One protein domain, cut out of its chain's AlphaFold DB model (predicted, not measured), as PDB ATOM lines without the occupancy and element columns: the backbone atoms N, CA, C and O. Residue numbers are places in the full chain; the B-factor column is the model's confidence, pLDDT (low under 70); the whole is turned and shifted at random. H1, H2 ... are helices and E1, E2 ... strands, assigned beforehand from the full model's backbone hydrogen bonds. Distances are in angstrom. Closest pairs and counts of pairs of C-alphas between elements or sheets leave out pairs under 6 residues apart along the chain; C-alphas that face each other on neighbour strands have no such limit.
ATOM      1  N   PRO A 152     114.858  99.471 124.897       98.19
ATOM      2  CA  PRO A 152     114.554  98.266 125.662       98.19
ATOM      3  C   PRO A 152     114.235  97.053 124.768       98.19
ATOM      4  O   PRO A 152     113.083  96.817 124.398       98.19
ATOM      5  N   ILE A 153     115.241  96.234 124.455       97.88
ATOM      6  CA  ILE A 153     115.085  95.100 123.533       97.88
ATOM      7  C   ILE A 153     114.143  94.053 124.131       97.88
ATOM      8  O   ILE A 153     114.373  93.552 125.230       97.88
ATOM      9  N   ASP A 154     113.092  93.706 123.391       96.62
ATOM     10  CA  ASP A 154     112.195  92.589 123.676       96.62
ATOM     11  C   ASP A 154     111.719  91.914 122.379       96.62
ATOM     12  O   ASP A 154     112.159  92.245 121.277       96.62
ATOM     13  N   SER A 155     110.788  90.963 122.491       95.56
ATOM     14  CA  SER A 155     110.241  90.249 121.332       95.56
ATOM     15  C   SER A 155     109.501  91.148 120.331       95.56
ATOM     16  O   SER A 155     109.412  90.785 119.160       95.56
ATOM     17  N   PHE A 156     108.942  92.286 120.759       96.69
ATOM     18  CA  PHE A 156     108.264  93.232 119.865       96.69
ATOM     19  C   PHE A 156     109.298  94.010 119.056       96.69
ATOM     20  O   PHE A 156     109.162  94.135 117.839       96.69
ATOM     21  N   ILE A 157     110.364  94.465 119.711       97.56
ATOM     22  CA  ILE A 157     111.462  95.161 119.038       97.56
ATOM     23  C   ILE A 157     112.194  94.229 118.076       97.56
ATOM     24  O   ILE A 157     112.396  94.600 116.922       97.56
ATOM     25  N   LEU A 158     112.487  92.989 118.479       97.75
ATOM     26  CA  LEU A 158     113.067  91.998 117.567       97.75
ATOM     27  C   LEU A 158     112.149  91.730 116.362       97.75
ATOM     28  O   LEU A 158     112.610  91.729 115.223       97.75
ATOM     29  N   GLN A 159     110.835  91.614 116.562       96.94
ATOM     30  CA  GLN A 159     109.895  91.488 115.443       96.94
ATOM     31  C   GLN A 159     109.921  92.691 114.494       96.94
ATOM     32  O   GLN A 159     109.780  92.538 113.279       96.94
ATOM     33  N   ARG A 160     110.086  93.910 115.019       96.44
ATOM     34  CA  ARG A 160     110.216  95.098 114.171       96.44
ATOM     35  C   ARG A 160     111.533  95.096 113.393       96.44
ATOM     36  O   ARG A 160     111.537  95.522 112.231       96.44
ATOM     37  N   LEU A 161     112.615  94.656 114.034       96.62
ATOM     38  CA  LEU A 161     113.965  94.625 113.481       96.62
ATOM     39  C   LEU A 161     114.170  93.529 112.443       96.62
ATOM     40  O   LEU A 161     114.936  93.756 111.515       96.62
ATOM     41  N   SER A 162     113.428  92.421 112.496       96.06
ATOM     42  CA  SER A 162     113.530  91.332 111.506       96.06
ATOM     43  C   SER A 162     113.264  91.766 110.057       96.06
ATOM     44  O   SER A 162     113.496  91.009 109.124       96.06
ATOM     45  N   LYS A 163     112.716  92.970 109.853       92.94
ATOM     46  CA  LYS A 163     112.489  93.570 108.531       92.94
ATOM     47  C   LYS A 163     113.714  94.305 107.972       92.94
ATOM     48  O   LYS A 163     113.685  94.703 106.816       92.94
ATOM     49  N   GLN A 164     114.719  94.576 108.803       93.88
ATOM     50  CA  GLN A 164     115.842  95.476 108.496       93.88
ATOM     51  C   GLN A 164     117.204  94.912 108.924       93.88
ATOM     52  O   GLN A 164     118.216  95.315 108.367       93.88
ATOM     53  N   VAL A 165     117.234  93.986 109.884       94.75
ATOM     54  CA  VAL A 165     118.452  93.369 110.418       94.75
ATOM     55  C   VAL A 165     118.413  91.877 110.102       94.75
ATOM     56  O   VAL A 165     117.551  91.165 110.613       94.75
ATOM     57  N   SER A 166     119.337  91.409 109.257       93.00
ATOM     58  CA  SER A 166     119.383  90.021 108.760       93.00
ATOM     59  C   SER A 166     119.529  88.982 109.867       93.00
ATOM     60  O   SER A 166     118.941  87.907 109.794       93.00
ATOM     61  N   ASP A 167     120.277  89.325 110.913       94.56
ATOM     62  CA  ASP A 167     120.569  88.433 112.038       94.56
ATOM     63  C   ASP A 167     119.387  88.309 113.010       94.56
ATOM     64  O   ASP A 167     119.436  87.525 113.964       94.56
ATOM     65  N   VAL A 168     118.315  89.077 112.780       96.06
ATOM     66  CA  VAL A 168     117.064  88.979 113.524       96.06
ATOM     67  C   VAL A 168     116.070  88.141 112.730       96.06
ATOM     68  O   VAL A 168     115.526  88.563 111.712       96.06
ATOM     69  N   THR A 169     115.792  86.944 113.234       94.94
ATOM     70  CA  THR A 169     114.925  85.960 112.578       94.94
ATOM     71  C   THR A 169     113.814  85.514 113.521       94.94
ATOM     72  O   THR A 169     113.916  85.642 114.741       94.94
ATOM     73  N   GLY A 170     112.706  85.026 112.967       90.81
ATOM     74  CA  GLY A 170     111.574  84.587 113.773       90.81
ATOM     75  C   GLY A 170     110.270  84.496 113.001       90.81
ATOM     76  O   GLY A 170     110.178  84.904 111.841       90.81
ATOM     77  N   SER A 171     109.250  83.968 113.665       82.56
ATOM     78  CA  SER A 171     107.892  83.867 113.140       82.56
ATOM     79  C   SER A 171     106.862  83.958 114.269       82.56
ATOM     80  O   SER A 171     107.134  83.643 115.430       82.56
ATOM     81  N   GLY A 172     105.658  84.430 113.933       82.88
ATOM     82  CA  GLY A 172     104.568  84.584 114.898       82.88
ATOM     83  C   GLY A 172     104.910  85.564 116.024       82.88
ATOM     84  O   GLY A 172     105.079  86.759 115.782       82.88
ATOM     85  N   GLU A 173     104.986  85.065 117.261       82.19
ATOM     86  CA  GLU A 173     105.362  85.857 118.442       82.19
ATOM     87  C   GLU A 173     106.828  85.666 118.876       82.19
ATOM     88  O   GLU A 173     107.291  86.391 119.766       82.19
ATOM     89  N   THR A 174     107.564  84.760 118.225       87.88
ATOM     90  CA  THR A 174     108.907  84.315 118.620       87.88
ATOM     91  C   THR A 174     109.957  84.864 117.662       87.88
ATOM     92  O   THR A 174     110.027  84.455 116.505       87.88
ATOM     93  N   TYR A 175     110.785  85.783 118.158       95.56
ATOM     94  CA  TYR A 175     111.889  86.386 117.412       95.56
ATOM     95  C   TYR A 175     113.177  86.331 118.223       95.56
ATOM     96  O   TYR A 175     113.161  86.515 119.443       95.56
ATOM     97  N   CYS A 176     114.278  86.108 117.516       96.06
ATOM     98  CA  CYS A 176     115.610  85.909 118.059       96.06
ATOM     99  C   CYS A 176     116.621  86.767 117.293       96.06
ATOM    100  O   CYS A 176     116.451  87.017 116.102       96.06
ATOM    101  N   TYR A 177     117.693  87.166 117.964       96.94
ATOM    102  CA  TYR A 177     118.877  87.776 117.364       96.94
ATOM    103  C   TYR A 177     120.043  86.799 117.495       96.94
ATOM    104  O   TYR A 177     120.248  86.257 118.580       96.94
ATOM    105  N   LYS A 178     120.755  86.507 116.398       94.56
ATOM    106  CA  LYS A 178     121.814  85.475 116.364       94.56
ATOM    107  C   LYS A 178     121.350  84.144 116.991       94.56
ATOM    108  O   LYS A 178     122.047  83.530 117.789       94.56
ATOM    109  N   HIS A 179     120.123  83.728 116.662       93.06
ATOM    110  CA  HIS A 179     119.448  82.530 117.197       93.06
ATOM    111  C   HIS A 179     119.146  82.526 118.709       93.06
ATOM    112  O   HIS A 179     118.656  81.523 119.225       93.06
ATOM    113  N   MET A 180     119.334  83.644 119.412       94.69
ATOM    114  CA  MET A 180     119.022  83.792 120.835       94.69
ATOM    115  C   MET A 180     117.802  84.692 121.050       94.69
ATOM    116  O   MET A 180     117.678  85.759 120.445       94.69
ATOM    117  N   ALA A 181     116.890  84.287 121.936       96.19
ATOM    118  CA  ALA A 181     115.846  85.190 122.418       96.19
ATOM    119  C   ALA A 181     116.491  86.381 123.145       96.19
ATOM    120  O   ALA A 181     117.553  86.232 123.746       96.19
ATOM    121  N   TRP A 182     115.831  87.546 123.159       97.19
ATOM    122  CA  TRP A 182     116.379  88.739 123.822       97.19
ATOM    123  C   TRP A 182     116.791  88.472 125.275       97.19
ATOM    124  O   TRP A 182     117.824  88.961 125.704       97.19
ATOM    125  N   SER A 183     116.024  87.664 126.016       97.44
ATOM    126  CA  SER A 183     116.286  87.328 127.419       97.44
ATOM    127  C   SER A 183     117.379  86.279 127.607       97.44
ATOM    128  O   SER A 183     117.726  85.982 128.742       97.44
ATOM    129  N   ALA A 184     117.895  85.698 126.525       97.50
ATOM    130  CA  ALA A 184     118.978  84.720 126.533       97.50
ATOM    131  C   ALA A 184     120.326  85.324 126.094       97.50
ATOM    132  O   ALA A 184     121.327  84.622 126.100       97.50
ATOM    133  N   ILE A 185     120.369  86.610 125.721       97.88
ATOM    134  CA  ILE A 185     121.617  87.286 125.343       97.88
ATOM    135  C   ILE A 185     122.502  87.428 126.586       97.88
ATOM    136  O   ILE A 185     122.158  88.171 127.508       97.88
ATOM    137  N   THR A 186     123.637  86.733 126.618       97.19
ATOM    138  CA  THR A 186     124.600  86.789 127.732       97.19
ATOM    139  C   THR A 186     125.664  87.856 127.513       97.19
ATOM    140  O   THR A 186     125.969  88.611 128.436       97.19
ATOM    141  N   GLU A 187     126.185  87.970 126.291       97.25
ATOM    142  CA  GLU A 187     127.281  88.879 125.974       97.25
ATOM    143  C   GLU A 187     126.793  90.314 125.770       97.25
ATOM    144  O   GLU A 187     125.941  90.606 124.927       97.25
ATOM    145  N   TYR A 188     127.391  91.251 126.510       97.81
ATOM    146  CA  TYR A 188     127.072  92.673 126.358       97.81
ATOM    147  C   TYR A 188     127.419  93.199 124.958       97.81
ATOM    148  O   TYR A 188     126.758  94.106 124.462       97.81
ATOM    149  N   THR A 189     128.441  92.633 124.311       97.62
ATOM    150  CA  THR A 189     128.832  92.997 122.943       97.62
ATOM    151  C   THR A 189     127.734  92.668 121.940       97.62
ATOM    152  O   THR A 189     127.397  93.525 121.135       97.62
ATOM    153  N   ASP A 190     127.088  91.502 122.046       97.56
ATOM    154  CA  ASP A 190     125.962  91.147 121.172       97.56
ATOM    155  C   ASP A 190     124.779  92.099 121.361       97.56
ATOM    156  O   ASP A 190     124.178  92.568 120.392       97.56
ATOM    157  N   TYR A 191     124.466  92.437 122.615       98.19
ATOM    158  CA  TYR A 191     123.480  93.468 122.921       98.19
ATOM    159  C   TYR A 191     123.858  94.827 122.302       98.19
ATOM    160  O   TYR A 191     123.006  95.509 121.725       98.19
ATOM    161  N   LYS A 192     125.129  95.228 122.405       97.94
ATOM    162  CA  LYS A 192     125.608  96.525 121.923       97.94
ATOM    163  C   LYS A 192     125.608  96.610 120.396       97.94
ATOM    164  O   LYS A 192     125.219  97.651 119.868       97.94
ATOM    165  N   ASP A 193     125.948  95.527 119.703       97.69
ATOM    166  CA  ASP A 193     125.831  95.415 118.246       97.69
ATOM    167  C   ASP A 193     124.381  95.645 117.801       97.69
ATOM    168  O   ASP A 193     124.117  96.430 116.891       97.69
ATOM    169  N   LEU A 194     123.416  95.038 118.502       97.31
ATOM    170  CA  LEU A 194     121.998  95.223 118.197       97.31
ATOM    171  C   LEU A 194     121.545  96.680 118.403       97.31
ATOM    172  O   LEU A 194     120.786  97.209 117.589       97.31
ATOM    173  N   GLN A 195     122.035  97.362 119.447       97.94
ATOM    174  CA  GLN A 195     121.805  98.805 119.623       97.94
ATOM    175  C   GLN A 195     122.430  99.627 118.489       97.94
ATOM    176  O   GLN A 195     121.835 100.609 118.046       97.94
ATOM    177  N   ALA A 196     123.610  99.241 117.996       97.44
ATOM    178  CA  ALA A 196     124.251  99.912 116.870       97.44
ATOM    179  C   ALA A 196     123.430  99.764 115.579       97.44
ATOM    180  O   ALA A 196     123.251 100.752 114.868       97.44
ATOM    181  N   GLU A 197     122.857  98.587 115.306       97.50
ATOM    182  CA  GLU A 197     121.928  98.400 114.181       97.50
ATOM    183  C   GLU A 197     120.689  99.298 114.300       97.50
ATOM    184  O   GLU A 197     120.277  99.922 113.324       97.50
ATOM    185  N   ILE A 198     120.129  99.447 115.504       97.25
ATOM    186  CA  ILE A 198     119.006 100.368 115.742       97.25
ATOM    187  C   ILE A 198     119.407 101.816 115.451       97.25
ATOM    188  O   ILE A 198     118.660 102.540 114.792       97.25
ATOM    189  N   ARG A 199     120.596 102.246 115.886       96.81
ATOM    190  CA  ARG A 199     121.092 103.613 115.652       96.81
ATOM    191  C   ARG A 199     121.330 103.929 114.171       96.81
ATOM    192  O   ARG A 199     121.312 105.098 113.802       96.81
ATOM    193  N   LYS A 200     121.494 102.922 113.304       96.69
ATOM    194  CA  LYS A 200     121.512 103.117 111.839       96.69
ATOM    195  C   LYS A 200     120.119 103.408 111.266       96.69
ATOM    196  O   LYS A 200     120.015 104.014 110.205       96.69
ATOM    197  N   ILE A 201     119.061 102.965 111.946       95.44
ATOM    198  CA  ILE A 201     117.662 103.116 111.514       95.44
ATOM    199  C   ILE A 201     117.090 104.465 111.965       95.44
ATOM    200  O   ILE A 201     116.252 105.038 111.271       95.44
ATOM    201  N   THR A 202     117.503 104.968 113.132       95.50
ATOM    202  CA  THR A 202     116.915 106.168 113.741       95.50
ATOM    203  C   THR A 202     117.938 106.995 114.533       95.50
ATOM    204  O   THR A 202     118.728 106.423 115.289       95.50
ATOM    205  N   PRO A 203     117.893 108.339 114.439       92.62
ATOM    206  CA  PRO A 203     118.661 109.223 115.314       92.62
ATOM    207  C   PRO A 203     118.037 109.381 116.714       92.62
ATOM    208  O   PRO A 203     118.721 109.838 117.623       92.62
ATOM    209  N   SER A 204     116.768 108.993 116.901       93.56
ATOM    210  CA  SER A 204     116.031 109.096 118.172       93.56
ATOM    211  C   SER A 204     115.541 107.705 118.602       93.56
ATOM    212  O   SER A 204     114.407 107.323 118.283       93.56
ATOM    213  N   PRO A 205     116.387 106.904 119.282       96.00
ATOM    214  CA  PRO A 205     116.100 105.494 119.532       96.00
ATOM    215  C   PRO A 205     114.848 105.262 120.381       96.00
ATOM    216  O   PRO A 205     114.044 104.393 120.047       96.00
ATOM    217  N   ILE A 206     114.636 106.050 121.441       96.06
ATOM    218  CA  ILE A 206     113.518 105.819 122.366       96.06
ATOM    219  C   ILE A 206     112.150 106.187 121.771       96.06
ATOM    220  O   ILE A 206     111.179 105.458 121.965       96.06
ATOM    221  N   ARG A 207     112.066 107.254 120.965       95.81
ATOM    222  CA  ARG A 207     110.843 107.585 120.210       95.81
ATOM    223  C   ARG A 207     110.506 106.509 119.192       95.81
ATOM    224  O   ARG A 207     109.368 106.045 119.135       95.81
ATOM    225  N   TRP A 208     111.511 106.086 118.426       97.38
ATOM    226  CA  TRP A 208     111.351 105.005 117.459       97.38
ATOM    227  C   TRP A 208     110.899 103.710 118.130       97.38
ATOM    228  O   TRP A 208     110.043 103.017 117.585       97.38
ATOM    229  N   GLU A 209     111.426 103.391 119.316       97.50
ATOM    230  CA  GLU A 209     110.993 102.228 120.089       97.50
ATOM    231  C   GLU A 209     109.498 102.287 120.403       97.50
ATOM    232  O   GLU A 209     108.797 101.301 120.168       97.50
ATOM    233  N   GLY A 210     108.993 103.435 120.864       95.81
ATOM    234  CA  GLY A 210     107.576 103.602 121.184       95.81
ATOM    235  C   GLY A 210     106.679 103.360 119.967       95.81
ATOM    236  O   GLY A 210     105.713 102.596 120.035       95.81
ATOM    237  N   GLU A 211     107.030 103.949 118.824       96.31
ATOM    238  CA  GLU A 211     106.311 103.760 117.559       96.31
ATOM    239  C   GLU A 211     106.387 102.311 117.057       96.31
ATOM    240  O   GLU A 211     105.373 101.719 116.670       96.31
ATOM    241  N   ALA A 212     107.584 101.721 117.094       96.81
ATOM    242  CA  ALA A 212     107.845 100.340 116.711       96.81
ATOM    243  C   ALA A 212     107.014  99.361 117.542       96.81
ATOM    244  O   ALA A 212     106.359  98.473 116.985       96.81
ATOM    245  N   TRP A 213     107.012  99.544 118.861       97.25
ATOM    246  CA  TRP A 213     106.281  98.702 119.792       97.25
ATOM    247  C   TRP A 213     104.774  98.786 119.542       97.25
ATOM    248  O   TRP A 213     104.123  97.752 119.378       97.25
ATOM    249  N   ILE A 214     104.218 100.000 119.410       97.25
ATOM    250  CA  ILE A 214     102.787 100.214 119.130       97.25
ATOM    251  C   ILE A 214     102.381  99.564 117.802       97.25
ATOM    252  O   ILE A 214     101.324  98.929 117.722       97.25
ATOM    253  N   ALA A 215     103.203  99.698 116.759       96.38
ATOM    254  CA  ALA A 215     102.931  99.094 115.460       96.38
ATOM    255  C   ALA A 215     102.852  97.561 115.551       96.38
ATOM    256  O   ALA A 215     101.909  96.954 115.036       96.38
ATOM    257  N   VAL A 216     103.803  96.931 116.249       96.00
ATOM    258  CA  VAL A 216     103.810  95.475 116.448       96.00
ATOM    259  C   VAL A 216     102.651  95.028 117.342       96.00
ATOM    260  O   VAL A 216     102.006  94.025 117.036       96.00
ATOM    261  N   ALA A 217     102.323  95.780 118.395       95.25
ATOM    262  CA  ALA A 217     101.199  95.478 119.276       95.25
ATOM    263  C   ALA A 217      99.858  95.477 118.536       95.25
ATOM    264  O   ALA A 217      99.089  94.523 118.668       95.25
ATOM    265  N   LYS A 218      99.605  96.484 117.690       96.00
ATOM    266  CA  LYS A 218      98.406  96.536 116.835       96.00
ATOM    267  C   LYS A 218      98.338  95.349 115.877       96.00
ATOM    268  O   LYS A 218      97.284  94.733 115.741       96.00
ATOM    269  N   MET A 219      99.461  94.998 115.251       93.62
ATOM    270  CA  MET A 219      99.541  93.857 114.337       93.62
ATOM    271  C   MET A 219      99.237  92.528 115.046       93.62
ATOM    272  O   MET A 219      98.400  91.764 114.573       93.62
ATOM    273  N   ARG A 220      99.866  92.265 116.201       93.06
ATOM    274  CA  ARG A 220      99.612  91.046 116.990       93.06
ATOM    275  C   ARG A 220      98.167  90.975 117.483       93.06
ATOM    276  O   ARG A 220      97.582  89.897 117.477       93.06
ATOM    277  N   ALA A 221      97.583  92.103 117.889       92.25
ATOM    278  CA  ALA A 221      96.181  92.163 118.297       92.25
ATOM    279  C   ALA A 221      95.232  91.832 117.134       92.25
ATOM    280  O   ALA A 221      94.292  91.066 117.320       92.25
ATOM    281  N   ALA A 222      95.502  92.348 115.931       91.56
ATOM    282  CA  ALA A 222      94.712  92.037 114.742       91.56
ATOM    283  C   ALA A 222      94.775  90.544 114.371       91.56
ATOM    284  O   ALA A 222      93.748  89.964 114.046       91.56
ATOM    285  N   MET A 223      95.946  89.909 114.491       86.81
ATOM    286  CA  MET A 223      96.115  88.472 114.227       86.81
ATOM    287  C   MET A 223      95.376  87.565 115.218       86.81
ATOM    288  O   MET A 223      95.021  86.454 114.854       86.81
ATOM    289  N   LYS A 224      95.154  88.006 116.464       82.88
ATOM    290  CA  LYS A 224      94.402  87.231 117.471       82.88
ATOM    291  C   LYS A 224      92.888  87.278 117.268       82.88
ATOM    292  O   LYS A 224      92.187  86.426 117.798       82.88
ATOM    293  N   ASN A 225      92.411  88.287 116.546       75.56
ATOM    294  CA  ASN A 225      90.992  88.520 116.286       75.56
ATOM    295  C   ASN A 225      90.564  88.077 114.874       75.56
ATOM    296  O   ASN A 225      89.413  88.307 114.504       75.56
ATOM    297  N   ALA A 226      91.490  87.520 114.089       67.06
ATOM    298  CA  ALA A 226      91.265  86.965 112.757       67.06
ATOM    299  C   ALA A 226      91.107  85.443 112.844       67.06
ATOM    300  O   ALA A 226      90.268  84.910 112.086       67.06
TER     301      ALA A 226
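What this domain is: This is residues 152 to 226 of the 226 residues of an uncharacterized protein of Oscillibacter sp. CAG:241_62_21 (UniProt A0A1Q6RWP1). Two helices, H2 and the longer H3, meet near their ends as a wide V, and the short helix H1 sits in the mouth of the V, next to H3. A small hairpin of two strands, E1 and E2, covers the side of H1 that is turned away from the corner of the V. The printed part has 75 residues, with three named helices and two named strands in the order H1, E1, E2, H2, H3; the sheet is E1 - E2, antiparallel, and the class is mostly helix. The whole is compact, with a radius of gyration of the C-alphas of 12.2 A and spans of 39 by 27 by 19 A.

How they stand to each other: H1, residues 155 to 161, has its centre nearest to the mean of the C-alphas, at 2.2 A. After a short link come E1, residues 168 to 171, and E2, residues 174 to 177, a hairpin with a tight link. Their directions stand at 167 degrees, and N 169 and O 176 are 2.9 A apart, N 174 and O 171 3.0 A, both within hydrogen-bond range. The closest C-alphas of H1 and E2 are those of Leu 158 and Tyr 175, 5.7 A apart; those of H1 and E1 are Leu 158 and Val 168, 6.4 A. Residues 176 to 177 of E2 also pair with residues 180 to 181, antiparallel. H2, residues 188 to 201, is close to but not clearly touching H1, with the closest C-alphas, those of Leu 161 and Ile 198, 8.0 A apart. H3, residues 205 to 224, touches H1 with its residues 209 to 217 alone; the closest C-alphas are those of Phe 156 and Trp 213, 5.8 A apart. H1 and H3 run opposite ways at a steep tilt of 69.8 degrees, only just short of about perpendicular. H2 and H3 are close but not clearly touching, about perpendicular at 89 degrees, and their closest C-alphas are those of Arg 199 and Pro 205, 6.6 A apart. H3 is apart from E1 and E2. Every O i to N i+4 pair is within hydrogen-bond range in H1 and H3, and 9 of 10 are in H2.

Where its parts are: H1 begins with C-alpha 155 at (110.241, 90.249, 121.332) and is 9.7 A long. E1 measures 10.5 A and E2 10.6 A. H2 runs 20.4 A from C-alpha 188 at (127.072, 92.673, 126.358). H3 runs 28.4 A and ends with C-alpha 224 at (94.402, 87.231, 117.471).

The domain as a whole: The two C-alphas farthest apart are those of Thr 189 and Ala 226, 39.4 A. The printed part has no cut, and no link is long. Mean pLDDT of the printed part is 94.4; residue 226, the chain's last, is under 70.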